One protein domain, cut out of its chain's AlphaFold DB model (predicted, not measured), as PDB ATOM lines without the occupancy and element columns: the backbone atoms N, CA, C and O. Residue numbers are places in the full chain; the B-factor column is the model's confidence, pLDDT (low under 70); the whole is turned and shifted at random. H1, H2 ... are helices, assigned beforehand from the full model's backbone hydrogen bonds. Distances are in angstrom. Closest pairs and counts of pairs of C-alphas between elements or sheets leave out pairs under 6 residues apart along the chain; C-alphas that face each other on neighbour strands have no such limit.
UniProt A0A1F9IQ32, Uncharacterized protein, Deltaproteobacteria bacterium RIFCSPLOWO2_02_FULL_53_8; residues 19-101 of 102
ATOM      1  N   ALA A  19      16.785  77.474  -5.809       85.88
ATOM      2  CA  ALA A  19      17.406  78.289  -6.850       85.88
ATOM      3  C   ALA A  19      17.073  79.780  -6.684       85.88
ATOM      4  O   ALA A  19      17.969  80.622  -6.714       85.88
ATOM      5  N   GLY A  20      15.804  80.114  -6.423       85.56
ATOM      6  CA  GLY A  20      15.384  81.494  -6.179       85.56
ATOM      7  C   GLY A  20      16.022  82.106  -4.927       85.56
ATOM      8  O   GLY A  20      16.487  83.245  -4.964       85.56
ATOM      9  N   ARG A  21      16.131  81.341  -3.832       87.88
ATOM     10  CA  ARG A  21      16.867  81.755  -2.623       87.88
ATOM     11  C   ARG A  21      18.356  81.945  -2.892       87.88
ATOM     12  O   ARG A  21      18.926  82.905  -2.388       87.88
ATOM     13  N   GLY A  22      18.965  81.061  -3.682       89.69
ATOM     14  CA  GLY A  22      20.365  81.167  -4.087       89.69
ATOM     15  C   GLY A  22      20.635  82.446  -4.875       89.69
ATOM     16  O   GLY A  22      21.540  83.197  -4.528       89.69
ATOM     17  N   LEU A  23      19.794  82.750  -5.867       87.62
ATOM     18  CA  LEU A  23      19.887  83.989  -6.646       87.62
ATOM     19  C   LEU A  23      19.660  85.232  -5.788       87.62
ATOM     20  O   LEU A  23      20.398  86.204  -5.910       87.62
ATOM     21  N   PHE A  24      18.687  85.197  -4.878       89.38
ATOM     22  CA  PHE A  24      18.455  86.304  -3.956       89.38
ATOM     23  C   PHE A  24      19.648  86.531  -3.013       89.38
ATOM     24  O   PHE A  24      20.076  87.666  -2.821       89.38
ATOM     25  N   ALA A  25      20.224  85.460  -2.460       89.81
ATOM     26  CA  ALA A  25      21.410  85.539  -1.609       89.81
ATOM     27  C   ALA A  25      22.632  86.058  -2.381       89.81
ATOM     28  O   ALA A  25      23.364  86.900  -1.865       89.81
ATOM     29  N   LEU A  26      22.817  85.608  -3.625       88.44
ATOM     30  CA  LEU A  26      23.878  86.082  -4.509       88.44
ATOM     31  C   LEU A  26      23.715  87.574  -4.820       88.44
ATOM     32  O   LEU A  26      24.647  88.343  -4.606       88.44
ATOM     33  N   GLY A  27      22.525  88.003  -5.245       87.44
ATOM     34  CA  GLY A  27      22.229  89.417  -5.485       87.44
ATOM     35  C   GLY A  27      22.406  90.271  -4.226       87.44
ATOM     36  O   GLY A  27      22.952  91.370  -4.289       87.44
ATOM     37  N   GLY A  28      22.025  89.747  -3.057       88.19
ATOM     38  CA  GLY A  28      22.233  90.406  -1.767       88.19
ATOM     39  C   GLY A  28      23.714  90.557  -1.407       88.19
ATOM     40  O   GLY A  28      24.132  91.622  -0.957       88.19
ATOM     41  N   LEU A  29      24.526  89.524  -1.651       89.25
ATOM     42  CA  LEU A  29      25.980  89.577  -1.484       89.25
ATOM     43  C   LEU A  29      26.618  90.606  -2.419       89.25
ATOM     44  O   LEU A  29      27.429  91.409  -1.960       89.25
ATOM     45  N   MET A  30      26.213  90.636  -3.690       87.06
ATOM     46  CA  MET A  30      26.685  91.636  -4.654       87.06
ATOM     47  C   MET A  30      26.340  93.058  -4.197       87.06
ATOM     48  O   MET A  30      27.203  93.933  -4.201       87.06
ATOM     49  N   ALA A  31      25.113  93.287  -3.717       86.31
ATOM     50  CA  ALA A  31      24.706  94.581  -3.172       86.31
ATOM     51  C   ALA A  31      25.559  94.985  -1.956       86.31
ATOM     52  O   ALA A  31      26.061  96.107  -1.892       86.31
ATOM     53  N   LEU A  32      25.761  94.075  -0.995       88.50
ATOM     54  CA  LEU A  32      26.566  94.330   0.205       88.50
ATOM     55  C   LEU A  32      28.025  94.655  -0.133       88.50
ATOM     56  O   LEU A  32      28.597  95.586   0.444       88.50
ATOM     57  N   LEU A  33      28.616  93.906  -1.064       85.06
ATOM     58  CA  LEU A  33      29.965  94.158  -1.556       85.06
ATOM     59  C   LEU A  33      30.033  95.517  -2.256       85.06
ATOM     60  O   LEU A  33      30.862  96.338  -1.873       85.06
ATOM     61  N   GLY A  34      29.110  95.809  -3.174       83.94
ATOM     62  CA  GLY A  34      29.012  97.108  -3.846       83.94
ATOM     63  C   GLY A  34      28.920  98.284  -2.874       83.94
ATOM     64  O   GLY A  34      29.675  99.249  -2.982       83.94
ATOM     65  N   PHE A  35      28.068  98.183  -1.849       84.25
ATOM     66  CA  PHE A  35      27.954  99.216  -0.816       84.25
ATOM     67  C   PHE A  35      29.240  99.389  -0.004       84.25
ATOM     68  O   PHE A  35      29.626 100.522   0.306       84.25
ATOM     69  N   ARG A  36      29.921  98.295   0.362       83.75
ATOM     70  CA  ARG A  36      31.202  98.380   1.078       83.75
ATOM     71  C   ARG A  36      32.291  99.008   0.218       83.75
ATOM     72  O   ARG A  36      32.984  99.897   0.711       83.75
ATOM     73  N   PHE A  37      32.410  98.595  -1.041       81.12
ATOM     74  CA  PHE A  37      33.400  99.134  -1.972       81.12
ATOM     75  C   PHE A  37      33.140 100.605  -2.296       81.12
ATOM     76  O   PHE A  37      34.076 101.392  -2.255       81.12
ATOM     77  N   SER A  38      31.887 101.028  -2.475       80.81
ATOM     78  CA  SER A  38      31.540 102.444  -2.667       80.81
ATOM     79  C   SER A  38      31.911 103.316  -1.452       80.81
ATOM     80  O   SER A  38      32.475 104.407  -1.589       80.81
ATOM     81  N   ARG A  39      31.683 102.823  -0.224       81.75
ATOM     82  CA  ARG A  39      32.105 103.524   1.006       81.75
ATOM     83  C   ARG A  39      33.624 103.593   1.163       81.75
ATOM     84  O   ARG A  39      34.130 104.596   1.657       81.75
ATOM     85  N   LEU A  40      34.342 102.536   0.786       80.94
ATOM     86  CA  LEU A  40      35.807 102.518   0.793       80.94
ATOM     87  C   LEU A  40      36.368 103.457  -0.278       80.94
ATOM     88  O   LEU A  40      37.194 104.301   0.054       80.94
ATOM     89  N   GLY A  41      35.839 103.392  -1.501       77.94
ATOM     90  CA  GLY A  41      36.168 104.285  -2.613       77.94
ATOM     91  C   GLY A  41      36.023 105.743  -2.224       77.94
ATOM     92  O   GLY A  41      37.003 106.469  -2.214       77.94
ATOM     93  N   THR A  42      34.852 106.156  -1.739       80.12
ATOM     94  CA  THR A  42      34.636 107.554  -1.326       80.12
ATOM     95  C   THR A  42      35.542 108.027  -0.186       80.12
ATOM     96  O   THR A  42      35.764 109.232  -0.058       80.12
ATOM     97  N   ARG A  43      36.047 107.133   0.675       80.31
ATOM     98  CA  ARG A  43      37.047 107.488   1.697       80.31
ATOM     99  C   ARG A  43      38.429 107.651   1.082       80.31
ATOM    100  O   ARG A  43      39.098 108.631   1.386       80.31
ATOM    101  N   VAL A  44      38.826 106.717   0.226       78.81
ATOM    102  CA  VAL A  44      40.113 106.737  -0.472       78.81
ATOM    103  C   VAL A  44      40.184 107.955  -1.388       78.81
ATOM    104  O   VAL A  44      41.098 108.753  -1.236       78.81
ATOM    105  N   THR A  45      39.169 108.204  -2.216       80.56
ATOM    106  CA  THR A  45      39.086 109.389  -3.078       80.56
ATOM    107  C   THR A  45      39.249 110.684  -2.295       80.56
ATOM    108  O   THR A  45      40.117 111.482  -2.622       80.56
ATOM    109  N   ARG A  46      38.535 110.845  -1.173       80.50
ATOM    110  CA  ARG A  46      38.675 112.031  -0.310       80.50
ATOM    111  C   ARG A  46      40.073 112.210   0.280       80.50
ATOM    112  O   ARG A  46      40.467 113.337   0.561       80.50
ATOM    113  N   VAL A  47      40.800 111.125   0.545       82.94
ATOM    114  CA  VAL A  47      42.180 111.199   1.045       82.94
ATOM    115  C   VAL A  47      43.132 111.562  -0.091       82.94
ATOM    116  O   VAL A  47      43.962 112.443   0.096       82.94
ATOM    117  N   PHE A  48      42.995 110.941  -1.260       83.69
ATOM    118  CA  PHE A  48      43.875 111.168  -2.408       83.69
ATOM    119  C   PHE A  48      43.686 112.559  -3.032       83.69
ATOM    120  O   PHE A  48      44.673 113.256  -3.258       83.69
ATOM    121  N   GLU A  49      42.444 113.034  -3.160       83.50
ATOM    122  CA  GLU A  49      42.132 114.397  -3.619       83.50
ATOM    123  C   GLU A  49      42.766 115.468  -2.722       83.50
ATOM    124  O   GLU A  49      43.279 116.468  -3.216       83.50
ATOM    125  N   ARG A  50      42.811 115.243  -1.400       82.50
ATOM    126  CA  ARG A  50      43.490 116.159  -0.461       82.50
ATOM    127  C   ARG A  50      44.996 116.246  -0.681       82.50
ATOM    128  O   ARG A  50      45.592 117.245  -0.298       82.50
ATOM    129  N   HIS A  51      45.600 115.214  -1.261       83.50
ATOM    130  CA  HIS A  51      47.025 115.175  -1.575       83.50
ATOM    131  C   HIS A  51      47.302 115.544  -3.043       83.50
ATOM    132  O   HIS A  51      48.453 115.498  -3.463       83.50
ATOM    133  N   GLY A  52      46.274 115.924  -3.818       80.75
ATOM    134  CA  GLY A  52      46.408 116.277  -5.234       80.75
ATOM    135  C   GLY A  52      46.775 115.095  -6.136       80.75
ATOM    136  O   GLY A  52      47.315 115.306  -7.218       80.75
ATOM    137  N   VAL A  53      46.518 113.862  -5.689       82.31
ATOM    138  CA  VAL A  53      46.848 112.633  -6.420       82.31
ATOM    139  C   VAL A  53      45.565 111.982  -6.918       82.31
ATOM    140  O   VAL A  53      44.545 111.978  -6.227       82.31
ATOM    141  N   GLU A  54      45.619 111.416  -8.119       75.38
ATOM    142  CA  GLU A  54      44.501 110.677  -8.695       75.38
ATOM    143  C   GLU A  54      44.195 109.424  -7.847       75.38
ATOM    144  O   GLU A  54      45.118 108.711  -7.434       75.38
ATOM    145  N   PRO A  55      42.922 109.167  -7.500       72.56
ATOM    146  CA  PRO A  55      42.577 108.074  -6.605       72.56
ATOM    147  C   PRO A  55      42.833 106.708  -7.259       72.56
ATOM    148  O   PRO A  55      42.485 106.509  -8.422       72.56
ATOM    149  N   PRO A  56      43.391 105.736  -6.514       74.31
ATOM    150  CA  PRO A  56      43.659 104.412  -7.047       74.31
ATOM    151  C   PRO A  56      42.358 103.649  -7.307       74.31
ATOM    152  O   PRO A  56      41.431 103.672  -6.491       74.31
ATOM    153  N   ASP A  57      42.326 102.911  -8.415       74.62
ATOM    154  CA  ASP A  57      41.254 101.968  -8.710       74.62
ATOM    155  C   ASP A  57      41.315 100.787  -7.727       74.62
ATOM    156  O   ASP A  57      42.208  99.936  -7.785       74.62
ATOM    157  N   LEU A  58      40.360 100.743  -6.797       71.12
ATOM    158  CA  LEU A  58      40.317  99.754  -5.721       71.12
ATOM    159  C   LEU A  58      40.009  98.337  -6.206       71.12
ATOM    160  O   LEU A  58      40.281  97.380  -5.478       71.12
ATOM    161  N   THR A  59      39.439  98.175  -7.398       72.56
ATOM    162  CA  THR A  59      39.024  96.857  -7.893       72.56
ATOM    163  C   THR A  59      40.043  96.258  -8.853       72.56
ATOM    164  O   THR A  59      40.074  95.037  -9.035       72.56
ATOM    165  N   SER A  60      41.002  97.066  -9.316       73.75
ATOM    166  CA  SER A  60      42.208  96.627 -10.028       73.75
ATOM    167  C   SER A  60      43.063  95.613  -9.242       73.75
ATOM    168  O   SER A  60      43.739  94.778  -9.845       73.75
ATOM    169  N   GLY A  61      42.986  95.616  -7.906       74.38
ATOM    170  CA  GLY A  61      43.670  94.652  -7.036       74.38
ATOM    171  C   GLY A  61      42.952  93.306  -6.881       74.38
ATOM    172  O   GLY A  61      43.505  92.378  -6.294       74.38
ATOM    173  N   LEU A  62      41.719  93.177  -7.381       79.00
ATOM    174  CA  LEU A  62      40.902  91.978  -7.197       79.00
ATOM    175  C   LEU A  62      41.002  91.022  -8.392       79.00
ATOM    176  O   LEU A  62      41.144  91.480  -9.533       79.00
ATOM    177  N   PRO A  63      40.850  89.701  -8.166       83.31
ATOM    178  CA  PRO A  63      40.699  88.729  -9.243       83.31
ATOM    179  C   PRO A  63      39.515  89.074 -10.154       83.31
ATOM    180  O   PRO A  63      38.464  89.502  -9.676       83.31
ATOM    181  N   TRP A  64      39.658  88.832 -11.460       77.88
ATOM    182  CA  TRP A  64      38.660  89.200 -12.477       77.88
ATOM    183  C   TRP A  64      37.247  88.661 -12.185       77.88
ATOM    184  O   TRP A  64      36.257  89.347 -12.421       77.88
ATOM    185  N   TRP A  65      37.143  87.459 -11.611       76.44
ATOM    186  CA  TRP A  65      35.864  86.840 -11.254       76.44
ATOM    187  C   TRP A  65      35.184  87.520 -10.059       76.44
ATOM    188  O   TRP A  65      33.960  87.525  -9.970       76.44
ATOM    189  N   LEU A  66      35.957  88.120  -9.149       76.12
ATOM    190  CA  LEU A  66      35.418  88.850  -8.003       76.12
ATOM    191  C   LEU A  66      34.950  90.250  -8.421       76.12
ATOM    192  O   LEU A  66      33.964  90.743  -7.882       76.12
ATOM    193  N   ARG A  67      35.595  90.855  -9.430       74.19
ATOM    194  CA  ARG A  67      35.149  92.127 -10.029       74.19
ATOM    195  C   ARG A  67      33.743  92.025 -10.619       74.19
ATOM    196  O   ARG A  67      32.955  92.946 -10.469       74.19
ATOM    197  N   LEU A  68      33.383  90.872 -11.193       74.00
ATOM    198  CA  LEU A  68      32.026  90.612 -11.698       74.00
ATOM    199  C   LEU A  68      30.943  90.675 -10.607       74.00
ATOM    200  O   LEU A  68      29.776  90.903 -10.915       74.00
ATOM    201  N   LEU A  69      31.313  90.466  -9.340       77.25
ATOM    202  CA  LEU A  69      30.386  90.477  -8.205       77.25
ATOM    203  C   LEU A  69      30.230  91.858  -7.562       77.25
ATOM    204  O   LEU A  69      29.366  92.024  -6.698       77.25
ATOM    205  N   ILE A  70      31.042  92.842  -7.954       80.25
ATOM    206  CA  ILE A  70      31.036  94.177  -7.360       80.25
ATOM    207  C   ILE A  70      30.347  95.136  -8.338       80.25
ATOM    208  O   ILE A  70      30.896  95.451  -9.391       80.25
ATOM    209  N   PRO A  71      29.132  95.618  -8.026       77.62
ATOM    210  CA  PRO A  71      28.460  96.600  -8.861       77.62
ATOM    211  C   PRO A  71      29.110  97.979  -8.667       77.62
ATOM    212  O   PRO A  71      28.787  98.717  -7.737       77.62
ATOM    213  N   GLU A  72      30.048  98.323  -9.544       72.00
ATOM    214  CA  GLU A  72      30.726  99.631  -9.548       72.00
ATOM    215  C   GLU A  72      29.971 100.677 -10.374       72.00
ATOM    216  O   GLU A  72      29.961 101.862 -10.048       72.00
ATOM    217  N   THR A  73      29.299 100.230 -11.433       78.12
ATOM    218  CA  THR A  73      28.595 101.076 -12.398       78.12
ATOM    219  C   THR A  73      27.085 101.025 -12.195       78.12
ATOM    220  O   THR A  73      26.536 100.074 -11.629       78.12
ATOM    221  N   THR A  74      26.372 102.016 -12.736       77.62
ATOM    222  CA  THR A  74      24.900 102.018 -12.770       77.62
ATOM    223  C   THR A  74      24.345 100.745 -13.421       77.62
ATOM    224  O   THR A  74      23.365 100.188 -12.933       77.62
ATOM    225  N   SER A  75      25.000 100.225 -14.466       79.25
ATOM    226  CA  SER A  75      24.622  98.954 -15.099       79.25
ATOM    227  C   SER A  75      24.823  97.743 -14.181       79.25
ATOM    228  O   SER A  75      23.977  96.848 -14.173       79.25
ATOM    229  N   GLY A  76      25.870  97.733 -13.350       82.38
ATOM    230  CA  GLY A  76      26.076  96.710 -12.322       82.38
ATOM    231  C   GLY A  76      24.964  96.702 -11.270       82.38
ATOM    232  O   GLY A  76      24.445  95.643 -10.921       82.38
ATOM    233  N   TRP A  77      24.523  97.876 -10.811       83.38
ATOM    234  CA  TRP A  77      23.397  97.980  -9.873       83.38
ATOM    235  C   TRP A  77      22.070  97.536 -10.492       83.38
ATOM    236  O   TRP A  77      21.302  96.827  -9.841       83.38
ATOM    237  N   ILE A  78      21.817  97.879 -11.760       86.69
ATOM    238  CA  ILE A  78      20.648  97.382 -12.505       86.69
ATOM    239  C   ILE A  78      20.675  95.849 -12.574       86.69
ATOM    240  O   ILE A  78      19.661  95.203 -12.310       86.69
ATOM    241  N   PHE A  79      21.835  95.253 -12.855       86.06
ATOM    242  CA  PHE A  79      21.987  93.800 -12.881       86.06
ATOM    243  C   PHE A  79      21.677  93.157 -11.521       86.06
ATOM    244  O   PHE A  79      20.938  92.178 -11.459       86.06
ATOM    245  N   VAL A  80      22.151  93.744 -10.418       88.19
ATOM    246  CA  VAL A  80      21.821  93.273  -9.061       88.19
ATOM    247  C   VAL A  80      20.311  93.296  -8.808       88.19
ATOM    248  O   VAL A  80      19.764  92.324  -8.284       88.19
ATOM    249  N   VAL A  81      19.612  94.358  -9.225       89.38
ATOM    250  CA  VAL A  81      18.144  94.442  -9.118       89.38
ATOM    251  C   VAL A  81      17.462  93.338  -9.927       89.38
ATOM    252  O   VAL A  81      16.532  92.701  -9.429       89.38
ATOM    253  N   ILE A  82      17.936  93.056 -11.143       91.06
ATOM    254  CA  ILE A  82      17.412  91.967 -11.981       91.06
ATOM    255  C   ILE A  82      17.618  90.610 -11.297       91.06
ATOM    256  O   ILE A  82      16.691  89.802 -11.240       91.06
ATOM    257  N   VAL A  83      18.796  90.356 -10.724       90.00
ATOM    258  CA  VAL A  83      19.098  89.093 -10.032       90.00
ATOM    259  C   VAL A  83      18.212  88.918  -8.795       90.00
ATOM    260  O   VAL A  83      17.622  87.853  -8.601       90.00
ATOM    261  N   LEU A  84      18.061  89.971  -7.986       90.12
ATOM    262  CA  LEU A  84      17.211  89.962  -6.794       90.12
ATOM    263  C   LEU A  84      15.738  89.724  -7.143       90.12
ATOM    264  O   LEU A  84      15.096  88.855  -6.551       90.12
ATOM    265  N   THR A  85      15.204  90.470  -8.111       91.19
ATOM    266  CA  THR A  85      13.804  90.341  -8.545       91.19
ATOM    267  C   THR A  85      13.535  88.972  -9.160       91.19
ATOM    268  O   THR A  85      12.545  88.333  -8.804       91.19
ATOM    269  N   THR A  86      14.451  88.457  -9.981       91.69
ATOM    270  CA  THR A  86      14.360  87.100 -10.543       91.69
ATOM    271  C   THR A  86      14.362  86.036  -9.442       91.69
ATOM    272  O   THR A  86      13.532  85.126  -9.462       91.69
ATOM    273  N   GLY A  87      15.236  86.169  -8.437       88.69
ATOM    274  CA  GLY A  87      15.259  85.286  -7.270       88.69
ATOM    275  C   GLY A  87      13.931  85.279  -6.505       88.69
ATOM    276  O   GLY A  87      13.397  84.209  -6.205       88.69
ATOM    277  N   ILE A  88      13.346  86.457  -6.254       90.19
ATOM    278  CA  ILE A  88      12.025  86.589  -5.618       90.19
ATOM    279  C   ILE A  88      10.943  85.921  -6.472       90.19
ATOM    280  O   ILE A  88      10.174  85.116  -5.944       90.19
ATOM    281  N   CYS A  89      10.895  86.205  -7.776       89.12
ATOM    282  CA  CYS A  89       9.926  85.608  -8.694       89.12
ATOM    283  C   CYS A  89       9.990  84.076  -8.663       89.12
ATOM    284  O   CYS A  89       8.958  83.428  -8.504       89.12
ATOM    285  N   LEU A  90      11.189  83.487  -8.711       87.38
ATOM    286  CA  LEU A  90      11.371  82.033  -8.631       87.38
ATOM    287  C   LEU A  90      10.887  81.447  -7.302       87.38
ATOM    288  O   LEU A  90      10.247  80.393  -7.286       87.38
ATOM    289  N   VAL A  91      11.127  82.138  -6.182       88.94
ATOM    290  CA  VAL A  91      10.596  81.723  -4.876       88.94
ATOM    291  C   VAL A  91       9.068  81.759  -4.868       88.94
ATOM    292  O   VAL A  91       8.449  80.821  -4.364       88.94
ATOM    293  N   GLN A  92       8.448  82.807  -5.416       88.38
ATOM    294  CA  GLN A  92       6.987  82.926  -5.450       88.38
ATOM    295  C   GLN A  92       6.353  81.880  -6.369       88.38
ATOM    296  O   GLN A  92       5.406  81.210  -5.956       88.38
ATOM    297  N   VAL A  93       6.918  81.659  -7.559       86.75
ATOM    298  CA  VAL A  93       6.479  80.609  -8.491       86.75
ATOM    299  C   VAL A  93       6.618  79.227  -7.853       86.75
ATOM    300  O   VAL A  93       5.686  78.430  -7.907       86.75
ATOM    301  N   GLY A  94       7.734  78.942  -7.178       84.31
ATOM    302  CA  GLY A  94       7.923  77.665  -6.493       84.31
ATOM    303  C   GLY A  94       6.969  77.459  -5.306       84.31
ATOM    304  O   GLY A  94       6.485  76.346  -5.092       84.31
ATOM    305  N   LYS A  95       6.642  78.519  -4.550       85.38
ATOM    306  CA  LYS A  95       5.615  78.472  -3.489       85.38
ATOM    307  C   LYS A  95       4.221  78.227  -4.062       85.38
ATOM    308  O   LYS A  95       3.481  77.414  -3.517       85.38
ATOM    309  N   TRP A  96       3.885  78.902  -5.160       86.62
ATOM    310  CA  TRP A  96       2.630  78.712  -5.880       86.62
ATOM    311  C   TRP A  96       2.512  77.272  -6.389       86.62
ATOM    312  O   TRP A  96       1.567  76.577  -6.034       86.62
ATOM    313  N   ALA A  97       3.534  76.763  -7.081       81.88
ATOM    314  CA  ALA A  97       3.573  75.386  -7.567       81.88
ATOM    315  C   ALA A  97       3.437  74.354  -6.436       81.88
ATOM    316  O   ALA A  97       2.777  73.340  -6.616       81.88
ATOM    317  N   ARG A  98       4.006  74.614  -5.250       81.00
ATOM    318  CA  ARG A  98       3.812  73.757  -4.068       81.00
ATOM    319  C   ARG A  98       2.365  73.767  -3.569       81.00
ATOM    320  O   ARG A  98       1.872  72.720  -3.174       81.00
ATOM    321  N   LYS A  99       1.703  74.929  -3.581       81.25
ATOM    322  CA  LYS A  99       0.319  75.096  -3.112       81.25
ATOM    323  C   LYS A  99      -0.698  74.380  -4.006       81.25
ATOM    324  O   LYS A  99      -1.660  73.852  -3.482       81.25
ATOM    325  N   PHE A 100      -0.485  74.361  -5.322       73.50
ATOM    326  CA  PHE A 100      -1.386  73.705  -6.285       73.50
ATOM    327  C   PHE A 100      -1.108  72.208  -6.486       73.50
ATOM    328  O   PHE A 100      -1.801  71.552  -7.257       73.50
ATOM    329  N   ARG A 101      -0.079  71.670  -5.821       63.44
ATOM    330  CA  ARG A 101       0.268  70.240  -5.834       63.44
ATOM    331  C   ARG A 101      -0.108  69.506  -4.544       63.44
ATOM    332  O   ARG A 101       0.144  68.307  -4.469       63.44
TER     333      ARG A 101
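Overview. This is residues 19 to 101 of the 102 residues of an uncharacterized protein of Deltaproteobacteria bacterium RIFCSPLOWO2_02_FULL_53_8 (UniProt A0A1F9IQ32). You are looking at a rod made by two long helices, H1 and H3, which run opposite ways side by side but are shifted along each other, so that they overlap along part of their lengths while H1's later part reaches away from H3 and H3's last residues, 95 to 99, stick out past H1. From the far end of H1 a long link folds back to the tiny helix H2; residues 60 to 65, of which 64 and 65 belong to H2, stick out to the side. The printed part has 83 residues with three named helices, in the order H1, H2, H3, and no named strand; the class is all helix. The whole is only just loose, close to extended, with a radius of gyration of the C-alphas of 17.5 A and spans of 65 by 21 by 17 A.

Along the chain. Find C-alpha 19 at (17.406, 78.289, -6.850); here H1 begins, and it runs through residues 19 to 50 for 46.4 A, to C-alpha 50 at (43.490, 116.159, -0.461). Read on through residues 51 to 63, which hold no named element, to H2 at residues 64 to 67, 5.2 A from first to last C-alpha. After six more residues H3 takes residues 74 to 99 and runs 37.7 A, ending with C-alpha 99 at (0.319, 75.096, -3.112).

Arrangement. Look first at H1, the longest helix, which touches H3 with its residues 19 to 31 alone. The closest C-alphas of the two are those of Gly 20 and Gly 87, 3.9 A apart, and 33 pairs of C-alphas are within 8 A. Their lines stand at a shallow tilt of 20 degrees, and they run opposite ways. H2 touches no helix; it is apart from H1 and apart from H3. Along the backbone of H3 every O i to N i+4 pair is within hydrogen-bond range, in H1 27 of 28 are, and H2 with four residues is too short for such a pair, though its one O i to N i+3 pair is within range.

Size, cuts and confidence. The two C-alphas farthest apart are those of Gly 52 and Arg 101, at 65.2 A, while the first and last printed C-alphas, of Ala 19 and Arg 101, are 19.0 A apart. The link from H1 to H2, 13 residues, is long, and its C-alphas lie 13 to 30 A from the mean of the C-alphas; the link from H2 to H3, 6 residues, is short. Residues 95 to 101, of which 95 to 99 belong to H3, stand free. The printed part runs from residue 19 to 101 and has no cut. The mean pLDDT of the printed part is 82.5, and residue 101 is the one printed residue under 70.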